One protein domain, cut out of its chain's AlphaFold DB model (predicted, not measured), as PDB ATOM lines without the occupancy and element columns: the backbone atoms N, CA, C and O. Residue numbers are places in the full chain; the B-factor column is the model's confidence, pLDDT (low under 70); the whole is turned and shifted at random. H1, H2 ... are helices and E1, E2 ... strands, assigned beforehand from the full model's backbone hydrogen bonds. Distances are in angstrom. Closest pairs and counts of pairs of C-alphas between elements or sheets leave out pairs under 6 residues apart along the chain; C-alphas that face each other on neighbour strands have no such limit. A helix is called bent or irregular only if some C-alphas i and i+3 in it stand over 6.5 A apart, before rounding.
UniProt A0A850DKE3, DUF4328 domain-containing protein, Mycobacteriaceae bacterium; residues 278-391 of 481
ATOM      1  N   ARG A 278       0.635  10.377 -17.481       52.88
ATOM      2  CA  ARG A 278       1.864   9.617 -17.176       52.88
ATOM      3  C   ARG A 278       1.998   9.126 -15.731       52.88
ATOM      4  O   ARG A 278       2.326   7.962 -15.525       52.88
ATOM      5  N   HIS A 279       1.736   9.983 -14.742       53.88
ATOM      6  CA  HIS A 279       1.754   9.580 -13.326       53.88
ATOM      7  C   HIS A 279       0.556   8.705 -13.002       53.88
ATOM      8  O   HIS A 279       0.707   7.671 -12.358       53.88
ATOM      9  N   LYS A 280      -0.605   9.040 -13.574       65.25
ATOM     10  CA  LYS A 280      -1.732   8.130 -13.529       65.25
ATOM     11  C   LYS A 280      -1.425   6.822 -14.229       65.25
ATOM     12  O   LYS A 280      -1.858   5.816 -13.715       65.25
ATOM     13  N   HIS A 281      -0.672   6.765 -15.321       72.19
ATOM     14  CA  HIS A 281      -0.332   5.508 -15.988       72.19
ATOM     15  C   HIS A 281       0.624   4.679 -15.146       72.19
ATOM     16  O   HIS A 281       0.452   3.469 -15.103       72.19
ATOM     17  N   ALA A 282       1.582   5.301 -14.454       71.25
ATOM     18  CA  ALA A 282       2.450   4.601 -13.514       71.25
ATOM     19  C   ALA A 282       1.650   4.050 -12.323       71.25
ATOM     20  O   ALA A 282       1.693   2.850 -12.060       71.25
ATOM     21  N   ASP A 283       0.855   4.895 -11.664       77.31
ATOM     22  CA  ASP A 283       0.030   4.490 -10.524       77.31
ATOM     23  C   ASP A 283      -1.039   3.474 -10.932       77.31
ATOM     24  O   ASP A 283      -1.195   2.444 -10.285       77.31
ATOM     25  N   THR A 284      -1.716   3.707 -12.054       79.38
ATOM     26  CA  THR A 284      -2.709   2.792 -12.631       79.38
ATOM     27  C   THR A 284      -2.055   1.478 -13.009       79.38
ATOM     28  O   THR A 284      -2.612   0.439 -12.698       79.38
ATOM     29  N   ALA A 285      -0.870   1.473 -13.626       81.19
ATOM     30  CA  ALA A 285      -0.205   0.228 -13.991       81.19
ATOM     31  C   ALA A 285       0.147  -0.613 -12.759       81.19
ATOM     32  O   ALA A 285      -0.048  -1.824 -12.798       81.19
ATOM     33  N   VAL A 286       0.605   0.008 -11.665       82.62
ATOM     34  CA  VAL A 286       0.908  -0.707 -10.415       82.62
ATOM     35  C   VAL A 286      -0.365  -1.157  -9.696       82.62
ATOM     36  O   VAL A 286      -0.443  -2.314  -9.299       82.62
ATOM     37  N   ILE A 287      -1.381  -0.296  -9.578       83.00
ATOM     38  CA  ILE A 287      -2.677  -0.634  -8.957       83.00
ATOM     39  C   ILE A 287      -3.363  -1.767  -9.723       83.00
ATOM     40  O   ILE A 287      -3.831  -2.738  -9.132       83.00
ATOM     41  N   VAL A 288      -3.403  -1.662 -11.052       82.25
ATOM     42  CA  VAL A 288      -3.984  -2.689 -11.912       82.25
ATOM     43  C   VAL A 288      -3.169  -3.967 -11.794       82.25
ATOM     44  O   VAL A 288      -3.774  -5.007 -11.564       82.25
ATOM     45  N   ALA A 289      -1.833  -3.914 -11.870       83.31
ATOM     46  CA  ALA A 289      -0.996  -5.102 -11.718       83.31
ATOM     47  C   ALA A 289      -1.231  -5.806 -10.376       83.31
ATOM     48  O   ALA A 289      -1.361  -7.024 -10.362       83.31
ATOM     49  N   ASP A 290      -1.353  -5.065  -9.275       85.06
ATOM     50  CA  ASP A 290      -1.614  -5.629  -7.945       85.06
ATOM     51  C   ASP A 290      -2.994  -6.305  -7.851       85.06
ATOM     52  O   ASP A 290      -3.151  -7.322  -7.180       85.06
ATOM     53  N   SER A 291      -3.982  -5.803  -8.600       81.56
ATOM     54  CA  SER A 291      -5.324  -6.397  -8.684       81.56
ATOM     55  C   SER A 291      -5.421  -7.644  -9.577       81.56
ATOM     56  O   SER A 291      -6.434  -8.347  -9.543       81.56
ATOM     57  N   LEU A 292      -4.398  -7.926 -10.397       84.12
ATOM     58  CA  LEU A 292      -4.386  -9.096 -11.275       84.12
ATOM     59  C   LEU A 292      -4.064 -10.383 -10.499       84.12
ATOM     60  O   LEU A 292      -3.323 -10.337  -9.512       84.12
ATOM     61  N   PRO A 293      -4.550 -11.551 -10.969       83.19
ATOM     62  CA  PRO A 293      -4.158 -12.840 -10.414       83.19
ATOM     63  C   PRO A 293      -2.637 -13.003 -10.383       83.19
ATOM     64  O   PRO A 293      -1.944 -12.602 -11.320       83.19
ATOM     65  N   ILE A 294      -2.129 -13.636  -9.323       84.25
ATOM     66  CA  ILE A 294      -0.703 -13.951  -9.200       84.25
ATOM     67  C   ILE A 294      -0.290 -14.828 -10.386       84.25
ATOM     68  O   ILE A 294      -0.864 -15.894 -10.617       84.25
ATOM     69  N   ALA A 295       0.704 -14.364 -11.134       84.31
ATOM     70  CA  ALA A 295       1.261 -15.067 -12.273       84.31
ATOM     71  C   ALA A 295       2.273 -16.121 -11.810       84.31
ATOM     72  O   ALA A 295       3.177 -15.838 -11.019       84.31
ATOM     73  N   GLU A 296       2.157 -17.338 -12.340       83.56
ATOM     74  CA  GLU A 296       3.156 -18.380 -12.111       83.56
ATOM     75  C   GLU A 296       4.483 -18.005 -12.785       83.56
ATOM     76  O   GLU A 296       4.503 -17.513 -13.916       83.56
ATOM     77  N   SER A 297       5.616 -18.282 -12.130       78.56
ATOM     78  CA  SER A 297       6.947 -17.967 -12.679       78.56
ATOM     79  C   SER A 297       7.161 -18.547 -14.088       78.56
ATOM     80  O   SER A 297       7.717 -17.868 -14.945       78.56
ATOM     81  N   GLY A 298       6.640 -19.750 -14.367       74.69
ATOM     82  CA  GLY A 298       6.727 -20.373 -15.695       74.69
ATOM     83  C   GLY A 298       5.885 -19.685 -16.780       74.69
ATOM     84  O   GLY A 298       6.214 -19.758 -17.964       74.69
ATOM     85  N   ASP A 299       4.815 -18.979 -16.410       80.81
ATOM     86  CA  ASP A 299       4.034 -18.161 -17.346       80.81
ATOM     87  C   ASP A 299       4.778 -16.868 -17.687       80.81
ATOM     88  O   ASP A 299       4.825 -16.462 -18.853       80.81
ATOM     89  N   ILE A 300       5.407 -16.249 -16.683       82.31
ATOM     90  CA  ILE A 300       6.224 -15.043 -16.851       82.31
ATOM     91  C   ILE A 300       7.411 -15.342 -17.774       82.31
ATOM     92  O   ILE A 300       7.629 -14.611 -18.738       82.31
ATOM     93  N   GLU A 301       8.123 -16.450 -17.557       80.12
ATOM     94  CA  GLU A 301       9.248 -16.866 -18.408       80.12
ATOM     95  C   GLU A 301       8.820 -17.152 -19.855       80.12
ATOM     96  O   GLU A 301       9.466 -16.690 -20.797       80.12
ATOM     97  N   ARG A 302       7.684 -17.833 -20.065       78.25
ATOM     98  CA  ARG A 302       7.129 -18.051 -21.415       78.25
ATOM     99  C   ARG A 302       6.703 -16.753 -22.094       78.25
ATOM    100  O   ARG A 302       6.854 -16.606 -23.308       78.25
ATOM    101  N   SER A 303       6.143 -15.807 -21.341       79.00
ATOM    102  CA  SER A 303       5.829 -14.480 -21.869       79.00
ATOM    103  C   SER A 303       7.093 -13.702 -22.216       79.00
ATOM    104  O   SER A 303       7.098 -13.043 -23.251       79.00
ATOM    105  N   PHE A 304       8.131 -13.773 -21.382       78.31
ATOM    106  CA  PHE A 304       9.414 -13.118 -21.606       78.31
ATOM    107  C   PHE A 304      10.124 -13.680 -22.843       78.31
ATOM    108  O   PHE A 304      10.549 -12.911 -23.697       78.31
ATOM    109  N   GLY A 305      10.150 -15.005 -23.017       74.19
ATOM    110  CA  GLY A 305      10.768 -15.648 -24.181       74.19
ATOM    111  C   GLY A 305      10.184 -15.194 -25.524       74.19
ATOM    112  O   GLY A 305      10.923 -15.027 -26.485       74.19
ATOM    113  N   ARG A 306       8.875 -14.906 -25.587       73.19
ATOM    114  CA  ARG A 306       8.228 -14.378 -26.806       73.19
ATOM    115  C   ARG A 306       8.639 -12.948 -27.153       73.19
ATOM    116  O   ARG A 306       8.529 -12.558 -28.309       73.19
ATOM    117  N   VAL A 307       9.051 -12.160 -26.162       66.50
ATOM    118  CA  VAL A 307       9.337 -10.728 -26.337       66.50
ATOM    119  C   VAL A 307      10.824 -10.398 -26.293       66.50
ATOM    120  O   VAL A 307      11.218  -9.354 -26.802       66.50
ATOM    121  N   ARG A 308      11.649 -11.290 -25.734       70.19
ATOM    122  CA  ARG A 308      13.106 -11.155 -25.636       70.19
ATOM    123  C   ARG A 308      13.733 -10.833 -26.988       70.19
ATOM    124  O   ARG A 308      14.399  -9.813 -27.110       70.19
ATOM    125  N   ASP A 309      13.434 -11.644 -27.996       64.19
ATOM    126  CA  ASP A 309      14.089 -11.553 -29.305       64.19
ATOM    127  C   ASP A 309      13.444 -10.461 -30.180       64.19
ATOM    128  O   ASP A 309      14.111  -9.794 -30.960       64.19
ATOM    129  N   SER A 310      12.138 -10.213 -30.014       62.91
ATOM    130  CA  SER A 310      11.420  -9.181 -30.780       62.91
ATOM    131  C   SER A 310      11.698  -7.758 -30.284       62.91
ATOM    132  O   SER A 310      11.679  -6.819 -31.077       62.91
ATOM    133  N   TRP A 311      11.932  -7.576 -28.981       65.88
ATOM    134  CA  TRP A 311      12.078  -6.256 -28.349       65.88
ATOM    135  C   TRP A 311      13.438  -6.046 -27.669       65.88
ATOM    136  O   TRP A 311      13.630  -5.028 -27.001       65.88
ATOM    137  N   HIS A 312      14.378  -6.975 -27.873       64.12
ATOM    138  CA  HIS A 312      15.747  -6.944 -27.346       64.12
ATOM    139  C   HIS A 312      15.778  -6.758 -25.818       64.12
ATOM    140  O   HIS A 312      16.546  -5.956 -25.285       64.12
ATOM    141  N   ALA A 313      14.892  -7.466 -25.112       70.44
ATOM    142  CA  ALA A 313      14.736  -7.372 -23.663       70.44
ATOM    143  C   ALA A 313      15.816  -8.222 -22.956       70.44
ATOM    144  O   ALA A 313      15.744  -9.449 -23.032       70.44
ATOM    145  N   PRO A 314      16.812  -7.636 -22.263       64.44
ATOM    146  CA  PRO A 314      17.936  -8.388 -21.706       64.44
ATOM    147  C   PRO A 314      17.564  -9.264 -20.507       64.44
ATOM    148  O   PRO A 314      18.182 -10.310 -20.309       64.44
ATOM    149  N   GLU A 315      16.599  -8.837 -19.689       75.31
ATOM    150  CA  GLU A 315      16.247  -9.515 -18.440       75.31
ATOM    151  C   GLU A 315      14.838  -9.165 -17.939       75.31
ATOM    152  O   GLU A 315      14.173  -8.255 -18.443       75.31
ATOM    153  N   ILE A 316      14.397  -9.886 -16.906       81.81
ATOM    154  CA  ILE A 316      13.178  -9.596 -16.149       81.81
ATOM    155  C   ILE A 316      13.582  -8.854 -14.875       81.81
ATOM    156  O   ILE A 316      14.275  -9.412 -14.027       81.81
ATOM    157  N   LEU A 317      13.127  -7.613 -14.722       81.69
ATOM    158  CA  LEU A 317      13.364  -6.821 -13.519       81.69
ATOM    159  C   LEU A 317      12.338  -7.201 -12.455       81.69
ATOM    160  O   LEU A 317      11.138  -7.145 -12.708       81.69
ATOM    161  N   ASP A 318      12.795  -7.552 -11.259       84.31
ATOM    162  CA  ASP A 318      11.907  -7.897 -10.153       84.31
ATOM    163  C   ASP A 318      11.941  -6.805  -9.076       84.31
ATOM    164  O   ASP A 318      12.967  -6.583  -8.429       84.31
ATOM    165  N   LEU A 319      10.819  -6.101  -8.919       84.62
ATOM    166  CA  LEU A 319      10.716  -4.839  -8.188       84.62
ATOM    167  C   LEU A 319       9.568  -4.882  -7.169       84.62
ATOM    168  O   LEU A 319       8.532  -5.503  -7.406       84.62
ATOM    169  N   ASP A 320       9.738  -4.187  -6.044       84.88
ATOM    170  CA  ASP A 320       8.628  -3.847  -5.143       84.88
ATOM    171  C   ASP A 320       7.758  -2.719  -5.737       84.88
ATOM    172  O   ASP A 320       8.134  -2.081  -6.725       84.88
ATOM    173  N   ALA A 321       6.579  -2.478  -5.154       80.56
ATOM    174  CA  ALA A 321       5.617  -1.496  -5.663       80.56
ATOM    175  C   ALA A 321       6.200  -0.074  -5.805       80.56
ATOM    176  O   ALA A 321       5.940   0.603  -6.801       80.56
ATOM    177  N   ASP A 322       6.998   0.383  -4.839       74.00
ATOM    178  CA  ASP A 322       7.536   1.747  -4.823       74.00
ATOM    179  C   ASP A 322       8.657   1.918  -5.852       74.00
ATOM    180  O   ASP A 322       8.670   2.890  -6.617       74.00
ATOM    181  N   ARG A 323       9.553   0.930  -5.956       72.31
ATOM    182  CA  ARG A 323      10.594   0.881  -6.989       72.31
ATOM    183  C   ARG A 323      10.002   0.717  -8.379       72.31
ATOM    184  O   ARG A 323      10.515   1.324  -9.316       72.31
ATOM    185  N   LEU A 324       8.927  -0.056  -8.527       82.44
ATOM    186  CA  LEU A 324       8.219  -0.205  -9.794       82.44
ATOM    187  C   LEU A 324       7.630   1.135 -10.251       82.44
ATOM    188  O   LEU A 324       7.873   1.537 -11.389       82.44
ATOM    189  N   ARG A 325       6.922   1.860  -9.370       82.00
ATOM    190  CA  ARG A 325       6.380   3.197  -9.683       82.00
ATOM    191  C   ARG A 325       7.480   4.166 -10.103       82.00
ATOM    192  O   ARG A 325       7.374   4.793 -11.157       82.00
ATOM    193  N   ALA A 326       8.557   4.248  -9.318       72.00
ATOM    194  CA  ALA A 326       9.691   5.120  -9.618       72.00
ATOM    195  C   ALA A 326      10.349   4.762 -10.962       72.00
ATOM    196  O   ALA A 326      10.632   5.641 -11.776       72.00
ATOM    197  N   ARG A 327      10.535   3.466 -11.238       77.25
ATOM    198  CA  ARG A 327      11.125   2.975 -12.488       77.25
ATOM    199  C   ARG A 327      10.257   3.306 -13.698       77.25
ATOM    200  O   ARG A 327      10.786   3.788 -14.695       77.25
ATOM    201  N   ILE A 328       8.943   3.100 -13.610       83.19
ATOM    202  CA  ILE A 328       8.004   3.442 -14.686       83.19
ATOM    203  C   ILE A 328       8.009   4.951 -14.950       83.19
ATOM    204  O   ILE A 328       8.055   5.361 -16.108       83.19
ATOM    205  N   ALA A 329       8.018   5.782 -13.905       77.25
ATOM    206  CA  ALA A 329       8.067   7.234 -14.061       77.25
ATOM    207  C   ALA A 329       9.323   7.690 -14.827       77.25
ATOM    208  O   ALA A 329       9.223   8.511 -15.739       77.25
ATOM    209  N   VAL A 330      10.486   7.103 -14.521       71.69
ATOM    210  CA  VAL A 330      11.747   7.368 -15.235       71.69
ATOM    211  C   VAL A 330      11.676   6.911 -16.696       71.69
ATOM    212  O   VAL A 330      12.054   7.669 -17.587       71.69
ATOM    213  N   ILE A 331      11.137   5.715 -16.960       78.88
ATOM    214  CA  ILE A 331      10.963   5.183 -18.323       78.88
ATOM    215  C   ILE A 331      10.081   6.113 -19.164       78.88
ATOM    216  O   ILE A 331      10.445   6.488 -20.276       78.88
ATOM    217  N   LEU A 332       8.925   6.515 -18.628       79.38
ATOM    218  CA  LEU A 332       7.987   7.384 -19.337       79.38
ATOM    219  C   LEU A 332       8.557   8.793 -19.552       79.38
ATOM    220  O   LEU A 332       8.264   9.417 -20.571       79.38
ATOM    221  N   ALA A 333       9.386   9.293 -18.630       70.81
ATOM    222  CA  ALA A 333      10.090  10.562 -18.797       70.81
ATOM    223  C   ALA A 333      11.141  10.493 -19.918       70.81
ATOM    224  O   ALA A 333      11.184  11.388 -20.762       70.81
ATOM    225  N   ALA A 334      11.929   9.414 -19.974       67.50
ATOM    226  CA  ALA A 334      12.906   9.181 -21.039       67.50
ATOM    227  C   ALA A 334      12.224   9.037 -22.412       67.50
ATOM    228  O   ALA A 334      12.578   9.726 -23.366       67.50
ATOM    229  N   HIS A 335      11.160   8.234 -22.494       78.06
ATOM    230  CA  HIS A 335      10.358   8.078 -23.710       78.06
ATOM    231  C   HIS A 335       9.777   9.415 -24.199       78.06
ATOM    232  O   HIS A 335       9.838   9.720 -25.392       78.06
ATOM    233  N   ALA A 336       9.267  10.246 -23.286       72.19
ATOM    234  CA  ALA A 336       8.742  11.562 -23.633       72.19
ATOM    235  C   ALA A 336       9.830  12.523 -24.145       72.19
ATOM    236  O   ALA A 336       9.559  13.287 -25.073       72.19
ATOM    237  N   ALA A 337      11.045  12.476 -23.585       65.88
ATOM    238  CA  ALA A 337      12.185  13.260 -24.070       65.88
ATOM    239  C   ALA A 337      12.590  12.876 -25.506       65.88
ATOM    240  O   ALA A 337      13.062  13.715 -26.269       65.88
ATOM    241  N   GLU A 338      12.335  11.628 -25.896       61.00
ATOM    242  CA  GLU A 338      12.578  11.094 -27.240       61.00
ATOM    243  C   GLU A 338      11.378  11.244 -28.198       61.00
ATOM    244  O   GLU A 338      11.392  10.703 -29.305       61.00
ATOM    245  N   GLY A 339      10.327  11.969 -27.796       65.88
ATOM    246  CA  GLY A 339       9.157  12.255 -28.637       65.88
ATOM    247  C   GLY A 339       8.035  11.211 -28.585       65.88
ATOM    248  O   GLY A 339       7.040  11.356 -29.296       65.88
ATOM    249  N   TYR A 340       8.134  10.185 -27.731       75.94
ATOM    250  CA  TYR A 340       7.055   9.220 -27.485       75.94
ATOM    251  C   TYR A 340       6.098   9.793 -26.438       75.94
ATOM    252  O   TYR A 340       6.226   9.555 -25.235       75.94
ATOM    253  N   THR A 341       5.181  10.642 -26.892       71.25
ATOM    254  CA  THR A 341       4.337  11.453 -26.009       71.25
ATOM    255  C   THR A 341       3.030  10.782 -25.600       71.25
ATOM    256  O   THR A 341       2.454  11.196 -24.591       71.25
ATOM    257  N   GLU A 342       2.568   9.783 -26.355       75.25
ATOM    258  CA  GLU A 342       1.318   9.056 -26.113       75.25
ATOM    259  C   GLU A 342       1.594   7.753 -25.351       75.25
ATOM    260  O   GLU A 342       2.560   7.049 -25.641       75.25
ATOM    261  N   VAL A 343       0.778   7.437 -24.344       77.88
ATOM    262  CA  VAL A 343       0.969   6.274 -23.468       77.88
ATOM    263  C   VAL A 343      -0.376   5.581 -23.257       77.88
ATOM    264  O   VAL A 343      -1.389   6.239 -23.046       77.88
ATOM    265  N   SER A 344      -0.393   4.251 -23.306       77.00
ATOM    266  CA  SER A 344      -1.582   3.425 -23.086       77.00
ATOM    267  C   SER A 344      -1.309   2.388 -22.004       77.00
ATOM    268  O   SER A 344      -0.288   1.704 -22.051       77.00
ATOM    269  N   VAL A 345      -2.261   2.204 -21.086       80.75
ATOM    270  CA  VAL A 345      -2.267   1.107 -20.107       80.75
ATOM    271  C   VAL A 345      -3.436   0.180 -20.424       80.75
ATOM    272  O   VAL A 345      -4.584   0.615 -20.409       80.75
ATOM    273  N   LYS A 346      -3.163  -1.087 -20.744       80.31
ATOM    274  CA  LYS A 346      -4.186  -2.104 -21.039       80.31
ATOM    275  C   LYS A 346      -3.942  -3.357 -20.213       80.31
ATOM    276  O   LYS A 346      -2.804  -3.709 -19.931       80.31
ATOM    277  N   THR A 347      -5.007  -4.064 -19.868       78.50
ATOM    278  CA  THR A 347      -4.923  -5.403 -19.281       78.50
ATOM    279  C   THR A 347      -5.162  -6.443 -20.355       78.50
ATOM    280  O   THR A 347      -6.145  -6.352 -21.087       78.50
ATOM    281  N   SER A 348      -4.294  -7.445 -20.426       71.88
ATOM    282  CA  SER A 348      -4.543  -8.627 -21.245       71.88
ATOM    283  C   SER A 348      -4.989  -9.769 -20.342       71.88
ATOM    284  O   SER A 348      -4.196 -10.293 -19.560       71.88
ATOM    285  N   THR A 349      -6.276 -10.112 -20.422       62.69
ATOM    286  CA  THR A 349      -6.897 -11.250 -19.720       62.69
ATOM    287  C   THR A 349      -7.049 -12.483 -20.605       62.69
ATOM    288  O   THR A 349      -7.287 -13.573 -20.094       62.69
ATOM    289  N   ASP A 350      -6.881 -12.322 -21.918       54.00
ATOM    290  CA  ASP A 350      -7.143 -13.368 -22.914       54.00
ATOM    291  C   ASP A 350      -5.992 -14.385 -23.024       54.00
ATOM    292  O   ASP A 350      -6.147 -15.445 -23.624       54.00
ATOM    293  N   ASN A 351      -4.836 -14.082 -22.423       59.41
ATOM    294  CA  ASN A 351      -3.654 -14.942 -22.379       59.41
ATOM    295  C   ASN A 351      -3.100 -15.056 -20.950       59.41
ATOM    296  O   ASN A 351      -3.222 -14.131 -20.151       59.41
ATOM    297  N   LYS A 352      -2.437 -16.184 -20.650       62.31
ATOM    298  CA  LYS A 352      -1.620 -16.348 -19.437       62.31
ATOM    299  C   LYS A 352      -0.156 -15.920 -19.691       62.31
ATOM    300  O   LYS A 352       0.374 -16.249 -20.761       62.31
ATOM    301  N   PRO A 353       0.510 -15.231 -18.744       69.00
ATOM    302  CA  PRO A 353      -0.060 -14.710 -17.505       69.00
ATOM    303  C   PRO A 353      -0.945 -13.492 -17.776       69.00
ATOM    304  O   PRO A 353      -0.795 -12.828 -18.797       69.00
ATOM    305  N   THR A 354      -1.858 -13.189 -16.858       75.81
ATOM    306  CA  THR A 354      -2.583 -11.918 -16.899       75.81
ATOM    307  C   THR A 354      -1.594 -10.803 -16.583       75.81
ATOM    308  O   THR A 354      -0.893 -10.858 -15.573       75.81
ATOM    309  N   LEU A 355      -1.487  -9.821 -17.471       82.19
ATOM    310  CA  LEU A 355      -0.401  -8.845 -17.433       82.19
ATOM    311  C   LEU A 355      -0.874  -7.459 -17.861       82.19
ATOM    312  O   LEU A 355      -1.804  -7.303 -18.660       82.19
ATOM    313  N   VAL A 356      -0.214  -6.447 -17.305       85.56
ATOM    314  CA  VAL A 356      -0.420  -5.051 -17.677       85.56
ATOM    315  C   VAL A 356       0.504  -4.713 -18.837       85.56
ATOM    316  O   VAL A 356       1.715  -4.930 -18.782       85.56
ATOM    317  N   HIS A 357      -0.088  -4.182 -19.897       83.00
ATOM    318  CA  HIS A 357       0.578  -3.605 -21.049       83.00
ATOM    319  C   HIS A 357       0.692  -2.105 -20.820       83.00
ATOM    320  O   HIS A 357      -0.327  -1.418 -20.792       83.00
ATOM    321  N   LEU A 358       1.912  -1.605 -20.675       84.25
ATOM    322  CA  LEU A 358       2.209  -0.181 -20.672       84.25
ATOM    323  C   LEU A 358       2.957   0.141 -21.967       84.25
ATOM    324  O   LEU A 358       4.105  -0.240 -22.144       84.25
ATOM    325  N   ASP A 359       2.298   0.813 -22.895       81.94
ATOM    326  CA  ASP A 359       2.786   1.012 -24.256       81.94
ATOM    327  C   ASP A 359       3.005   2.511 -24.513       81.94
ATOM    328  O   ASP A 359       2.096   3.300 -24.273       81.94
ATOM    329  N   SER A 360       4.193   2.922 -24.979       81.75
ATOM    330  CA  SER A 360       4.476   4.315 -25.390       81.75
ATOM    331  C   SER A 360       4.513   4.447 -26.915       81.75
ATOM    332  O   SER A 360       5.116   3.604 -27.576       81.75
ATOM    333  N   PHE A 361       3.925   5.503 -27.476       76.00
ATOM    334  CA  PHE A 361       3.783   5.724 -28.918       76.00
ATOM    335  C   PHE A 361       4.328   7.089 -29.354       76.00
ATOM    336  O   PHE A 361       4.233   8.083 -28.628       76.00
ATOM    337  N   HIS A 362       4.882   7.132 -30.564       74.81
ATOM    338  CA  HIS A 362       5.368   8.341 -31.219       74.81
ATOM    339  C   HIS A 362       4.343   8.833 -32.259       74.81
ATOM    340  O   HIS A 362       4.041   8.104 -33.204       74.81
ATOM    341  N   PRO A 363       3.858  10.086 -32.178       69.12
ATOM    342  CA  PRO A 363       2.680  10.545 -32.926       69.12
ATOM    343  C   PRO A 363       2.869  10.592 -34.451       69.12
ATOM    344  O   PRO A 363       1.902  10.536 -35.201       69.12
ATOM    345  N   THR A 364       4.111  10.713 -34.927       65.19
ATOM    346  CA  THR A 364       4.427  10.844 -36.362       65.19
ATOM    347  C   THR A 364       5.201   9.660 -36.951       65.19
ATOM    348  O   THR A 364       5.543   9.697 -38.132       65.19
ATOM    349  N   ARG A 365       5.498   8.614 -36.162       64.19
ATOM    350  CA  ARG A 365       6.241   7.431 -36.633       64.19
ATOM    351  C   ARG A 365       5.332   6.197 -36.593       64.19
ATOM    352  O   ARG A 365       4.965   5.795 -35.493       64.19
ATOM    353  N   PRO A 366       5.023   5.565 -37.741       50.72
ATOM    354  CA  PRO A 366       4.178   4.367 -37.797       50.72
ATOM    355  C   PRO A 366       4.715   3.197 -36.958       50.72
ATOM    356  O   PRO A 366       3.936   2.499 -36.321       50.72
ATOM    357  N   ASP A 367       6.044   3.054 -36.885       58.16
ATOM    358  CA  ASP A 367       6.732   1.996 -36.125       58.16
ATOM    359  C   ASP A 367       7.237   2.478 -34.751       58.16
ATOM    360  O   ASP A 367       8.034   1.823 -34.082       58.16
ATOM    361  N   GLY A 368       6.811   3.666 -34.317       66.38
ATOM    362  CA  GLY A 368       7.262   4.296 -33.081       66.38
ATOM    363  C   GLY A 368       6.517   3.795 -31.850       66.38
ATOM    364  O   GLY A 368       5.948   4.608 -31.130       66.38
ATOM    365  N   TRP A 369       6.523   2.488 -31.586       72.88
ATOM    366  CA  TRP A 369       5.860   1.878 -30.429       72.88
ATOM    367  C   TRP A 369       6.857   1.164 -29.503       72.88
ATOM    368  O   TRP A 369       7.661   0.350 -29.947       72.88
ATOM    369  N   ARG A 370       6.792   1.456 -28.199       80.81
ATOM    370  CA  ARG A 370       7.652   0.886 -27.149       80.81
ATOM    371  C   ARG A 370       6.818   0.169 -26.085       80.81
ATOM    372  O   ARG A 370       6.265   0.836 -25.206       80.81
ATOM    373  N   PRO A 371       6.713  -1.167 -26.154       80.31
ATOM    374  CA  PRO A 371       5.934  -1.947 -25.202       80.31
ATOM    375  C   PRO A 371       6.671  -2.249 -23.896       80.31
ATOM    376  O   PRO A 371       7.853  -2.589 -23.883       80.31
ATOM    377  N   VAL A 372       5.923  -2.220 -22.796       86.62
ATOM    378  CA  VAL A 372       6.345  -2.615 -21.447       86.62
ATOM    379  C   VAL A 372       5.301  -3.569 -20.866       86.62
ATOM    380  O   VAL A 372       4.098  -3.422 -21.106       86.62
ATOM    381  N   ARG A 373       5.756  -4.596 -20.146       87.88
ATOM    382  CA  ARG A 373       4.934  -5.647 -19.538       87.88
ATOM    383  C   ARG A 373       5.201  -5.734 -18.046       87.88
ATOM    384  O   ARG A 373       6.355  -5.711 -17.621       87.88
ATOM    385  N   ILE A 374       4.121  -5.828 -17.273       89.25
ATOM    386  CA  ILE A 374       4.160  -5.935 -15.813       89.25
ATOM    387  C   ILE A 374       3.284  -7.112 -15.385       89.25
ATOM    388  O   ILE A 374       2.112  -7.178 -15.761       89.25
ATOM    389  N   ALA A 375       3.842  -8.029 -14.599       88.19
ATOM    390  CA  ALA A 375       3.131  -9.182 -14.048       88.19
ATOM    391  C   ALA A 375       3.227  -9.224 -12.515       88.19
ATOM    392  O   ALA A 375       4.277  -8.923 -11.942       88.19
ATOM    393  N   ASN A 376       2.134  -9.621 -11.860       89.62
ATOM    394  CA  ASN A 376       2.056  -9.761 -10.406       89.62
ATOM    395  C   ASN A 376       2.723 -11.067  -9.950       89.62
ATOM    396  O   ASN A 376       2.293 -12.140 -10.368       89.62
ATOM    397  N   ARG A 377       3.747 -11.001  -9.086       86.06
ATOM    398  CA  ARG A 377       4.397 -12.193  -8.497       86.06
ATOM    399  C   ARG A 377       3.848 -12.558  -7.111       86.06
ATOM    400  O   ARG A 377       4.273 -13.560  -6.538       86.06
ATOM    401  N   GLY A 378       2.916 -11.771  -6.576       78.56
ATOM    402  CA  GLY A 378       2.429 -11.883  -5.204       78.56
ATOM    403  C   GLY A 378       3.381 -11.247  -4.185       78.56
ATOM    404  O   GLY A 378       4.516 -10.884  -4.496       78.56
ATOM    405  N   ASN A 379       2.910 -11.099  -2.943       82.19
ATOM    406  CA  ASN A 379       3.668 -10.507  -1.828       82.19
ATOM    407  C   ASN A 379       4.207  -9.085  -2.107       82.19
ATOM    408  O   ASN A 379       5.277  -8.725  -1.619       82.19
ATOM    409  N   GLY A 380       3.496  -8.287  -2.912       81.50
ATOM    410  CA  GLY A 380       3.901  -6.919  -3.263       81.50
ATOM    411  C   GLY A 380       5.098  -6.826  -4.220       81.50
ATOM    412  O   GLY A 380       5.725  -5.768  -4.301       81.50
ATOM    413  N   ARG A 381       5.433  -7.918  -4.925       86.25
ATOM    414  CA  ARG A 381       6.497  -7.974  -5.937       86.25
ATOM    415  C   ARG A 381       5.951  -8.093  -7.353       86.25
ATOM    416  O   ARG A 381       4.970  -8.793  -7.605       86.25
ATOM    417  N   PHE A 382       6.666  -7.484  -8.290       88.94
ATOM    418  CA  PHE A 382       6.266  -7.389  -9.686       88.94
ATOM    419  C   PHE A 382       7.428  -7.690 -10.628       88.94
ATOM    420  O   PHE A 382       8.553  -7.249 -10.410       88.94
ATOM    421  N   ALA A 383       7.129  -8.401 -11.713       86.81
ATOM    422  CA  ALA A 383       8.048  -8.603 -12.825       86.81
ATOM    423  C   ALA A 383       7.815  -7.527 -13.893       86.81
ATOM    424  O   ALA A 383       6.696  -7.401 -14.386       86.81
ATOM    425  N   LEU A 384       8.861  -6.790 -14.267       86.75
ATOM    426  CA  LEU A 384       8.869  -5.749 -15.295       86.75
ATOM    427  C   LEU A 384       9.825  -6.148 -16.428       86.75
ATOM    428  O   LEU A 384      11.002  -6.411 -16.192       86.75
ATOM    429  N   TYR A 385       9.334  -6.178 -17.665       85.62
ATOM    430  CA  TYR A 385      10.141  -6.481 -18.854       85.62
ATOM    431  C   TYR A 385       9.530  -5.861 -20.117       85.62
ATOM    432  O   TYR A 385       8.334  -5.577 -20.151       85.62
ATOM    433  N   GLY A 386      10.314  -5.618 -21.169       82.44
ATOM    434  CA  GLY A 386       9.798  -4.938 -22.365       82.44
ATOM    435  C   GLY A 386      10.870  -4.480 -23.346       82.44
ATOM    436  O   GLY A 386      11.932  -5.080 -23.431       82.44
ATOM    437  N   HIS A 387      10.579  -3.420 -24.095       78.75
ATOM    438  CA  HIS A 387      11.491  -2.827 -25.071       78.75
ATOM    439  C   HIS A 387      12.845  -2.438 -24.460       78.75
ATOM    440  O   HIS A 387      12.884  -1.885 -23.364       78.75
ATOM    441  N   SER A 388      13.948  -2.672 -25.176       68.94
ATOM    442  CA  SER A 388      15.329  -2.438 -24.706       68.94
ATOM    443  C   SER A 388      15.585  -1.049 -24.099       68.94
ATOM    444  O   SER A 388      16.413  -0.903 -23.197       68.94
ATOM    445  N   SER A 389      14.820  -0.036 -24.517       66.88
ATOM    446  CA  SER A 389      14.872   1.331 -23.976       66.88
ATOM    447  C   SER A 389      14.586   1.431 -22.474       66.88
ATOM    448  O   SER A 389      15.011   2.397 -21.849       66.88
ATOM    449  N   ILE A 390      13.905   0.456 -21.858       71.12
ATOM    450  CA  ILE A 390      13.566   0.518 -20.423       71.12
ATOM    451  C   ILE A 390      14.710   0.096 -19.495       71.12
ATOM    452  O   ILE A 390      14.626   0.274 -18.278       71.12
ATOM    453  N   TYR A 391      15.774  -0.474 -20.061       69.00
ATOM    454  CA  TYR A 391      16.914  -1.008 -19.315       69.00
ATOM    455  C   TYR A 391      18.067  -0.004 -19.214       69.00
ATOM    456  O   TYR A 391      18.999  -0.210 -18.440       69.00
TER     457      TYR A 391
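This is residues 278 to 391 of the 481 residues of the protein "DUF4328 domain-containing protein" of Mycobacteriaceae bacterium (UniProt A0A850DKE3). A strongly twisted sheet of five strands forms the middle layer, with H1 and H3 side by side over one face and H2 alone over the other; little H4 sits beside the strands. The 114 printed residues hold four named helices and five named strands, in the order H1 H2 E1 H3 E2 E3 E4 E5 H4. The sheet, ordered E1 E5 E4 E3 E2, is antiparallel, and the class is mixed, helices and strands. The whole is compact, with a radius of gyration of the C-alphas of 13.1 A and spans of 38 by 28 by 24 A.

Find C-alpha 369 at (5.860, 1.878, -30.429); from there E4 runs 28.9 A to C-alpha 378 at (2.429, -11.883, -5.204). The other strands are E1, residues 317 to 320, 10.1 A; E2, 342 to 348, 19.3 A; E3, 355 to 361, 19.0 A; and E5, 381 to 386, 17.0 A. H1 begins at C-alpha 278, (1.864, 9.617, -17.176), and ends at residue 291, 19.5 A on. H2 covers residues 297 to 311, 20.2 A; H3 321 to 337, 24.5 A; H4 388 to 391, 5.8 A.

E2 E3 E4 E5 form a meander, each strand the antiparallel neighbour of the one before. Look for N 344 and O 359 at 2.8 A between E2 and E3, N 358 and O 372 at 2.9 A between E3 and E4, N 375 and O 383 at 2.9 A between E4 and E5, and N 317 and O 384 at 2.8 A between E1 and E5. H1 and H3 are on the same face and touch, closest at the C-alphas of Ala 282 and Arg 325, 5.7 A, opposite ways at a tilt of 36 degrees, only just steep. H2, on the opposite face at a height over the sheet of 9.6 A, runs along the strands; its closest C-alphas to E5 are Trp 311 and Gly 386, 6.5 A. H2 is only just irregular, C-alphas 306 and 309 being 7.0 A apart. H4 stands at the sheet's level, 1.7 A. Every O i to N i+4 pair is within hydrogen-bond range in H1 and H3, 8 of 11 in H2, and H4 is too short for one.

The C-alphas farthest apart, of Thr 364 and Asn 379, are 40.6 A apart. The printed part has no cut, and no link is long. Mean pLDDT of the printed part is 75.9; look for values under 70 at, among others, residues 349 to 353 and 363 to 368.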